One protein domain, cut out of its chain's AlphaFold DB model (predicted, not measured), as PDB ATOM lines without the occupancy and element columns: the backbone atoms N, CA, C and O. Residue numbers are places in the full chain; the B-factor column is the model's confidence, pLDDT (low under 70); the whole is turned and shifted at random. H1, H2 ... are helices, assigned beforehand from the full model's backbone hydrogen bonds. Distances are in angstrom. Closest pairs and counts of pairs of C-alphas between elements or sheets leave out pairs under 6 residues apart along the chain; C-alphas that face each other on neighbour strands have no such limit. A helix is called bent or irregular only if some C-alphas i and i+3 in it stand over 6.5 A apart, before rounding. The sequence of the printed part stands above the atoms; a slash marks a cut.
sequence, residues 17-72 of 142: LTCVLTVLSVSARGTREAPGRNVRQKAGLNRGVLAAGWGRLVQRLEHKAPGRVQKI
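Overview. This is residues 17 to 72 of the 142 residues of the protein "Putative transposase DNA-binding domain-containing protein" of Nonomuraea wenchangensis (UniProt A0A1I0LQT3). Two helices, H2 and H3, follow one another in a loose, slightly angled line along the long axis, and a short helix, H1, lies over the place where they join, with few contacts to either. The link of residues 27 to 38 loops out at one end, residues 63 to 68 stick out at the other, and the last residues fold back toward the first. The printed part has 56 residues with three named helices, in the order H1, H2, H3, and no named strand. The class is all helix, with 31 of the 56 printed residues in named helices. The whole is loose, with a radius of gyration of the C-alphas of 13.6 A, and elongated, with spans of 40 by 21 by 17 A.

Along the chain. The printed part begins at Leu 17, with its C-alpha at (-3.061, 1.229, -47.089). H1 holds residues 20 to 26, Val 20 to Val 26, and measures 10.3 A from first to last C-alpha; C-alpha 20 is at (-2.656, -6.307, -41.216). Residues 27 to 38, with no named element, follow it, and their C-alphas lie 10 to 22 A from the mean of the C-alphas. H2 holds residues 39 to 51, Val 39 to Ala 51, and is the longest helix by residues, with 13; its first and last C-alphas are 16.7 A apart. H2 is irregular: C-alphas 41 and 44 are 7.7 A apart, against about 5 A in a regular helix, and its line is a rough one. After Ala 52 and Gly 53 comes H3, residues 54 to 64, Trp 54 to Lys 64, 15.2 A from first to last C-alpha. Its C-alpha 64 is at (-16.594, -9.733, -56.191). Residues 65 to 72 follow H3 and belong to no named element.

Arrangement. H1 and H2 form a helical hairpin, two helices in succession that touch and run opposite ways. They only just touch, with 3 pairs of C-alphas within 8 A; the closest C-alphas of the two are those of Ser 25 and Asn 46, 6.9 A apart. H2 touches H1 with residues 46 to 49 alone. Their lines stand at a steep tilt of 43 degrees, and their centres are 10.8 A apart. H1 and H3 are close but not clearly touching, with 2 pairs of C-alphas within 8 A. Their closest C-alphas, those of Leu 21 and Gly 55, are 7.3 A apart, and their centres are 15.8 A apart. H1 and H3 run opposite ways at a steep tilt of 49 degrees. H2 and H3 meet only through their link, residues 52 and 53. In H3 every O i to N i+4 pair is within hydrogen-bond range; in H1 it is 2 of 3 pairs and in H2 7 of 9.

Size, cuts and confidence. The two C-alphas farthest apart are those of Glu 33, in the link from H1 to H2, and Arg 68, after H3, at 41.4 A. The first and last printed C-alphas, those of Leu 17 and Ile 72, are 6.8 A apart. Residues 63 to 68, of which 63 and 64 belong to H3, stand free. The link from H1 to H2 is long, with 12 residues, and the link from H2 to H3 is tight, with 2. The printed part has no cut. The mean pLDDT of the printed part is 76.4; residues 17 to 29, 13 residues, are under 70, and H1, which lies within them, has a mean of 58. H2 has a mean pLDDT of 84 and H3 of 83.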
ATOM      1  N   LEU A  17      -2.801   2.462 -46.337       43.84
ATOM      2  CA  LEU A  17      -3.061   1.229 -47.089       43.84
ATOM      3  C   LEU A  17      -2.265   0.008 -46.607       43.84
ATOM      4  O   LEU A  17      -1.988  -0.914 -47.373       43.84
ATOM      5  N   THR A  18      -1.891  -0.035 -45.328       44.97
ATOM      6  CA  THR A  18      -1.212  -1.219 -44.782       44.97
ATOM      7  C   THR A  18      -2.232  -2.147 -44.131       44.97
ATOM      8  O   THR A  18      -2.586  -2.002 -42.963       44.97
ATOM      9  N   CYS A  19      -2.718  -3.111 -44.913       49.06
ATOM     10  CA  CYS A  19      -3.490  -4.242 -44.407       49.06
ATOM     11  C   CYS A  19      -2.662  -5.022 -43.367       49.06
ATOM     12  O   CYS A  19      -1.463  -5.220 -43.547       49.06
ATOM     13  N   VAL A  20      -3.297  -5.522 -42.300       50.84
ATOM     14  CA  VAL A  20      -2.656  -6.307 -41.216       50.84
ATOM     15  C   VAL A  20      -1.765  -7.438 -41.755       50.84
ATOM     16  O   VAL A  20      -0.722  -7.762 -41.189       50.84
ATOM     17  N   LEU A  21      -2.169  -8.012 -42.890       54.69
ATOM     18  CA  LEU A  21      -1.500  -9.125 -43.557       54.69
ATOM     19  C   LEU A  21      -0.109  -8.779 -44.071       54.69
ATOM     20  O   LEU A  21       0.794  -9.619 -44.024       54.69
ATOM     21  N   THR A  22       0.086  -7.550 -44.550       52.69
ATOM     22  CA  THR A  22       1.391  -7.147 -45.061       52.69
ATOM     23  C   THR A  22       2.350  -6.915 -43.899       52.69
ATOM     24  O   THR A  22       3.466  -7.412 -43.954       52.69
ATOM     25  N   VAL A  23       1.921  -6.303 -42.787       56.62
ATOM     26  CA  VAL A  23       2.806  -5.999 -41.638       56.62
ATOM     27  C   VAL A  23       3.451  -7.241 -41.003       56.62
ATOM     28  O   VAL A  23       4.618  -7.191 -40.617       56.62
ATOM     29  N   LEU A  24       2.714  -8.356 -40.900       60.59
ATOM     30  CA  LEU A  24       3.207  -9.598 -40.280       60.59
ATOM     31  C   LEU A  24       4.241 -10.325 -41.155       60.59
ATOM     32  O   LEU A  24       5.203 -10.893 -40.639       60.59
ATOM     33  N   SER A  25       4.078 -10.249 -42.477       63.12
ATOM     34  CA  SER A  25       4.969 -10.879 -43.459       63.12
ATOM     35  C   SER A  25       6.140  -9.982 -43.874       63.12
ATOM     36  O   SER A  25       7.175 -10.495 -44.295       63.12
ATOM     37  N   VAL A  26       6.050  -8.656 -43.680       68.62
ATOM     38  CA  VAL A  26       7.127  -7.706 -44.022       68.62
ATOM     39  C   VAL A  26       8.444  -8.069 -43.335       68.62
ATOM     40  O   VAL A  26       9.483  -8.013 -43.985       68.62
ATOM     41  N   SER A  27       8.422  -8.451 -42.053       69.62
ATOM     42  CA  SER A  27       9.657  -8.776 -41.321       69.62
ATOM     43  C   SER A  27      10.296 -10.098 -41.753       69.62
ATOM     44  O   SER A  27      11.456 -10.334 -41.444       69.62
ATOM     45  N   ALA A  28       9.543 -10.949 -42.457       69.56
ATOM     46  CA  ALA A  28      10.021 -12.220 -42.989       69.56
ATOM     47  C   ALA A  28      10.609 -12.104 -44.406       69.56
ATOM     48  O   ALA A  28      10.993 -13.121 -44.975       69.56
ATOM     49  N   ARG A  29      10.686 -10.893 -44.982       69.25
ATOM     50  CA  ARG A  29      11.403 -10.661 -46.246       69.25
ATOM     51  C   ARG A  29      12.892 -10.974 -46.076       69.25
ATOM     52  O   ARG A  29      13.466 -10.641 -45.045       69.25
ATOM     53  N   GLY A  30      13.498 -11.582 -47.090       77.50
ATOM     54  CA  GLY A  30      14.905 -11.984 -47.101       77.50
ATOM     55  C   GLY A  30      15.099 -13.274 -47.890       77.50
ATOM     56  O   GLY A  30      14.123 -13.877 -48.342       77.50
ATOM     57  N   THR A  31      16.348 -13.691 -48.057       79.38
ATOM     58  CA  THR A  31      16.687 -14.996 -48.641       79.38
ATOM     59  C   THR A  31      16.977 -16.012 -47.533       79.38
ATOM     60  O   THR A  31      16.888 -15.690 -46.345       79.38
ATOM     61  N   ARG A  32      17.287 -17.265 -47.896       76.56
ATOM     62  CA  ARG A  32      17.707 -18.271 -46.905       76.56
ATOM     63  C   ARG A  32      19.054 -17.903 -46.282       76.56
ATOM     64  O   ARG A  32      19.246 -18.144 -45.096       76.56
ATOM     65  N   GLU A  33      19.939 -17.302 -47.071       81.56
ATOM     66  CA  GLU A  33      21.285 -16.883 -46.675       81.56
ATOM     67  C   GLU A  33      21.261 -15.589 -45.848       81.56
ATOM     68  O   GLU A  33      22.044 -15.435 -44.916       81.56
ATOM     69  N   ALA A  34      20.325 -14.681 -46.142       81.56
ATOM     70  CA  ALA A  34      20.140 -13.420 -45.427       81.56
ATOM     71  C   ALA A  34      18.664 -13.237 -45.025       81.56
ATOM     72  O   ALA A  34      17.909 -12.517 -45.697       81.56
ATOM     73  N   PRO A  35      18.211 -13.908 -43.949       81.56
ATOM     74  CA  PRO A  35      16.842 -13.777 -43.480       81.56
ATOM     75  C   PRO A  35      16.599 -12.402 -42.848       81.56
ATOM     76  O   PRO A  35      17.490 -11.783 -42.268       81.56
ATOM     77  N   GLY A  36      15.350 -11.940 -42.919       83.94
ATOM     78  CA  GLY A  36      14.916 -10.706 -42.272       83.94
ATOM     79  C   GLY A  36      14.920 -10.760 -40.738       83.94
ATOM     80  O   GLY A  36      15.433 -11.668 -40.083       83.94
ATOM     81  N   ARG A  37      14.286  -9.768 -40.113       82.75
ATOM     82  CA  ARG A  37      14.282  -9.635 -38.651       82.75
ATOM     83  C   ARG A  37      13.255 -10.559 -37.990       82.75
ATOM     84  O   ARG A  37      12.076 -10.549 -38.336       82.75
ATOM     85  N   ASN A  38      13.678 -11.280 -36.948       81.25
ATOM     86  CA  ASN A  38      12.822 -12.121 -36.098       81.25
ATOM     87  C   ASN A  38      12.034 -13.205 -36.873       81.25
ATOM     88  O   ASN A  38      10.959 -13.618 -36.432       81.25
ATOM     89  N   VAL A  39      12.551 -13.688 -38.015       81.50
ATOM     90  CA  VAL A  39      11.859 -14.685 -38.862       81.50
ATOM     91  C   VAL A  39      11.589 -15.979 -38.095       81.50
ATOM     92  O   VAL A  39      10.455 -16.455 -38.082       81.50
ATOM     93  N   ARG A  40      12.599 -16.517 -37.395       82.56
ATOM     94  CA  ARG A  40      12.471 -17.761 -36.617       82.56
ATOM     95  C   ARG A  40      11.468 -17.622 -35.470       82.56
ATOM     96  O   ARG A  40      10.627 -18.495 -35.296       82.56
ATOM     97  N   GLN A  41      11.509 -16.503 -34.747       84.12
ATOM     98  CA  GLN A  41      10.586 -16.215 -33.641       84.12
ATOM     99  C   GLN A  41       9.125 -16.112 -34.112       84.12
ATOM    100  O   GLN A  41       8.213 -16.488 -33.384       84.12
ATOM    101  N   LYS A  42       8.890 -15.631 -35.340       82.19
ATOM    102  CA  LYS A  42       7.546 -15.453 -35.914       82.19
ATOM    103  C   LYS A  42       7.103 -16.588 -36.841       82.19
ATOM    104  O   LYS A  42       6.017 -16.510 -37.412       82.19
ATOM    105  N   ALA A  43       7.905 -17.638 -37.006       84.81
ATOM    106  CA  ALA A  43       7.658 -18.677 -38.004       84.81
ATOM    107  C   ALA A  43       6.313 -19.399 -37.799       84.81
ATOM    108  O   ALA A  43       5.587 -19.610 -38.768       84.81
ATOM    109  N   GLY A  44       5.949 -19.724 -36.552       86.56
ATOM    110  CA  GLY A  44       4.664 -20.366 -36.239       86.56
ATOM    111  C   GLY A  44       3.464 -19.482 -36.587       86.56
ATOM    112  O   GLY A  44       2.561 -19.916 -37.302       86.56
ATOM    113  N   LEU A  45       3.502 -18.213 -36.170       84.25
ATOM    114  CA  LEU A  45       2.465 -17.231 -36.498       84.25
ATOM    115  C   LEU A  45       2.331 -17.042 -38.016       84.25
ATOM    116  O   LEU A  45       1.223 -17.066 -38.546       84.25
ATOM    117  N   ASN A  46       3.453 -16.912 -38.728       84.19
ATOM    118  CA  ASN A  46       3.453 -16.734 -40.179       84.19
ATOM    119  C   ASN A  46       2.862 -17.945 -40.910       84.19
ATOM    120  O   ASN A  46       2.090 -17.762 -41.848       84.19
ATOM    121  N   ARG A  47       3.155 -19.174 -40.461       84.69
ATOM    122  CA  ARG A  47       2.523 -20.385 -41.008       84.69
ATOM    123  C   ARG A  47       1.008 -20.363 -40.817       84.69
ATOM    124  O   ARG A  47       0.294 -20.614 -41.779       84.69
ATOM    125  N   GLY A  48       0.522 -20.009 -39.625       85.38
ATOM    126  CA  GLY A  48      -0.918 -19.908 -39.356       85.38
ATOM    127  C   GLY A  48      -1.618 -18.862 -40.229       85.38
ATOM    128  O   GLY A  48      -2.670 -19.129 -40.805       85.38
ATOM    129  N   VAL A  49      -0.999 -17.690 -40.406       81.31
ATOM    130  CA  VAL A  49      -1.526 -16.621 -41.273       81.31
ATOM    131  C   VAL A  49      -1.577 -17.054 -42.741       81.31
ATOM    132  O   VAL A  49      -2.561 -16.768 -43.426       81.31
ATOM    133  N   LEU A  50      -0.544 -17.745 -43.232       81.62
ATOM    134  CA  LEU A  50      -0.507 -18.254 -44.606       81.62
ATOM    135  C   LEU A  50      -1.521 -19.383 -44.824       81.62
ATOM    136  O   LEU A  50      -2.224 -19.371 -45.833       81.62
ATOM    137  N   ALA A  51      -1.639 -20.307 -43.867       84.19
ATOM    138  CA  ALA A  51      -2.597 -21.411 -43.915       84.19
ATOM    139  C   ALA A  51      -4.051 -20.916 -43.955       84.19
ATOM    140  O   ALA A  51      -4.864 -21.454 -44.699       84.19
ATOM    141  N   ALA A  52      -4.364 -19.840 -43.228       81.94
ATOM    142  CA  ALA A  52      -5.688 -19.222 -43.245       81.94
ATOM    143  C   ALA A  52      -6.042 -18.536 -44.585       81.94
ATOM    144  O   ALA A  52      -7.196 -18.180 -44.810       81.94
ATOM    145  N   GLY A  53      -5.080 -18.338 -45.495       83.06
ATOM    146  CA  GLY A  53      -5.365 -17.912 -46.870       83.06
ATOM    147  C   GLY A  53      -5.902 -16.484 -47.014       83.06
ATOM    148  O   GLY A  53      -6.489 -16.143 -48.041       83.06
ATOM    149  N   TRP A  54      -5.678 -15.621 -46.025       79.75
ATOM    150  CA  TRP A  54      -6.231 -14.266 -45.977       79.75
ATOM    151  C   TRP A  54      -5.923 -13.395 -47.205       79.75
ATOM    152  O   TRP A  54      -6.757 -12.593 -47.617       79.75
ATOM    153  N   GLY A  55      -4.750 -13.562 -47.829       79.62
ATOM    154  CA  GLY A  55      -4.411 -12.849 -49.066       79.62
ATOM    155  C   GLY A  55      -5.355 -13.198 -50.221       79.62
ATOM    156  O   GLY A  55      -5.826 -12.309 -50.928       79.62
ATOM    157  N   ARG A  56      -5.711 -14.484 -50.356       82.94
ATOM    158  CA  ARG A  56      -6.685 -14.954 -51.355       82.94
ATOM    159  C   ARG A  56      -8.098 -14.477 -51.027       82.94
ATOM    160  O   ARG A  56      -8.852 -14.161 -51.941       82.94
ATOM    161  N   LEU A  57      -8.456 -14.404 -49.742       83.56
ATOM    162  CA  LEU A  57      -9.747 -13.857 -49.317       83.56
ATOM    163  C   LEU A  57      -9.900 -12.401 -49.770       83.56
ATOM    164  O   LEU A  57     -10.899 -12.064 -50.395       83.56
ATOM    165  N   VAL A  58      -8.891 -11.564 -49.512       82.88
ATOM    166  CA  VAL A  58      -8.892 -10.155 -49.931       82.88
ATOM    167  C   VAL A  58      -9.020 -10.028 -51.450       82.88
ATOM    168  O   VAL A  58      -9.875  -9.283 -51.911       82.88
ATOM    169  N   GLN A  59      -8.255 -10.806 -52.224       82.88
ATOM    170  CA  GLN A  59      -8.357 -10.806 -53.691       82.88
ATOM    171  C   GLN A  59      -9.764 -11.170 -54.179       82.88
ATOM    172  O   GLN A  59     -10.305 -10.528 -55.076       82.88
ATOM    173  N   ARG A  60     -10.389 -12.187 -53.576       86.12
ATOM    174  CA  ARG A  60     -11.758 -12.589 -53.925       86.12
ATOM    175  C   ARG A  60     -12.783 -11.517 -53.559       86.12
ATOM    176  O   ARG A  60     -13.729 -11.325 -54.314       86.12
ATOM    177  N   LEU A  61     -12.608 -10.840 -52.424       83.88
ATOM    178  CA  LEU A  61     -13.475  -9.734 -52.010       83.88
ATOM    179  C   LEU A  61     -13.368  -8.557 -52.984       83.88
ATOM    180  O   LEU A  61     -14.393  -8.050 -53.424       83.88
ATOM    181  N   GLU A  62     -12.153  -8.168 -53.370       83.06
ATOM    182  CA  GLU A  62     -11.920  -7.095 -54.348       83.06
ATOM    183  C   GLU A  62     -12.507  -7.436 -55.722       83.06
ATOM    184  O   GLU A  62     -13.110  -6.580 -56.360       83.06
ATOM    185  N   HIS A  63     -12.393  -8.696 -56.149       85.00
ATOM    186  CA  HIS A  63     -12.973  -9.159 -57.407       85.00
ATOM    187  C   HIS A  63     -14.508  -9.164 -57.389       85.00
ATOM    188  O   HIS A  63     -15.138  -8.738 -58.351       85.00
ATOM    189  N   LYS A  64     -15.128  -9.639 -56.300       87.62
ATOM    190  CA  LYS A  64     -16.594  -9.733 -56.191       87.62
ATOM    191  C   LYS A  64     -17.275  -8.403 -55.865       87.62
ATOM    192  O   LYS A  64     -18.469  -8.263 -56.113       87.62
ATOM    193  N   ALA A  65     -16.557  -7.461 -55.262       83.19
ATOM    194  CA  ALA A  65     -17.112  -6.202 -54.780       83.19
ATOM    195  C   ALA A  65     -16.157  -5.025 -55.075       83.19
ATOM    196  O   ALA A  65     -15.658  -4.378 -54.145       83.19
ATOM    197  N   PRO A  66     -15.889  -4.735 -56.364       82.12
ATOM    198  CA  PRO A  66     -14.991  -3.654 -56.755       82.12
ATOM    199  C   PRO A  66     -15.506  -2.310 -56.225       82.12
ATOM    200  O   PRO A  66     -16.702  -2.032 -56.252       82.12
ATOM    201  N   GLY A  67     -14.606  -1.493 -55.673       78.81
ATOM    202  CA  GLY A  67     -14.945  -0.184 -55.094       78.81
ATOM    203  C   GLY A  67     -15.716  -0.222 -53.765       78.81
ATOM    204  O   GLY A  67     -15.922   0.824 -53.162       78.81
ATOM    205  N   ARG A  68     -16.110  -1.405 -53.269       78.75
ATOM    206  CA  ARG A  68     -16.855  -1.572 -52.002       78.75
ATOM    207  C   ARG A  68     -16.011  -2.142 -50.863       78.75
ATOM    208  O   ARG A  68     -16.486  -2.239 -49.734       78.75
ATOM    209  N   VAL A  69     -14.776  -2.551 -51.152       78.81
ATOM    210  CA  VAL A  69     -13.846  -3.123 -50.174       78.81
ATOM    211  C   VAL A  69     -12.776  -2.104 -49.847       78.81
ATOM    212  O   VAL A  69     -12.103  -1.583 -50.734       78.81
ATOM    213  N   GLN A  70     -12.573  -1.872 -48.555       78.81
ATOM    214  CA  GLN A  70     -11.575  -0.935 -48.083       78.81
ATOM    215  C   GLN A  70     -10.669  -1.561 -47.036       78.81
ATOM    216  O   GLN A  70     -11.111  -2.210 -46.090       78.81
ATOM    217  N   LYS A  71      -9.367  -1.342 -47.212       75.06
ATOM    218  CA  LYS A  71      -8.340  -1.778 -46.270       75.06
ATOM    219  C   LYS A  71      -8.128  -0.671 -45.252       75.06
ATOM    220  O   LYS A  71      -7.731   0.429 -45.622       75.06
ATOM    221  N   ILE A  72      -8.370  -0.982 -43.984       75.12
ATOM    222  CA  ILE A  72      -8.186  -0.040 -42.882       75.12
ATOM    223  C   ILE A  72      -7.032  -0.513 -41.998       75.12
ATOM    224  O   ILE A  72      -6.807  -1.714 -41.824       75.12
TER     225      ILE A  72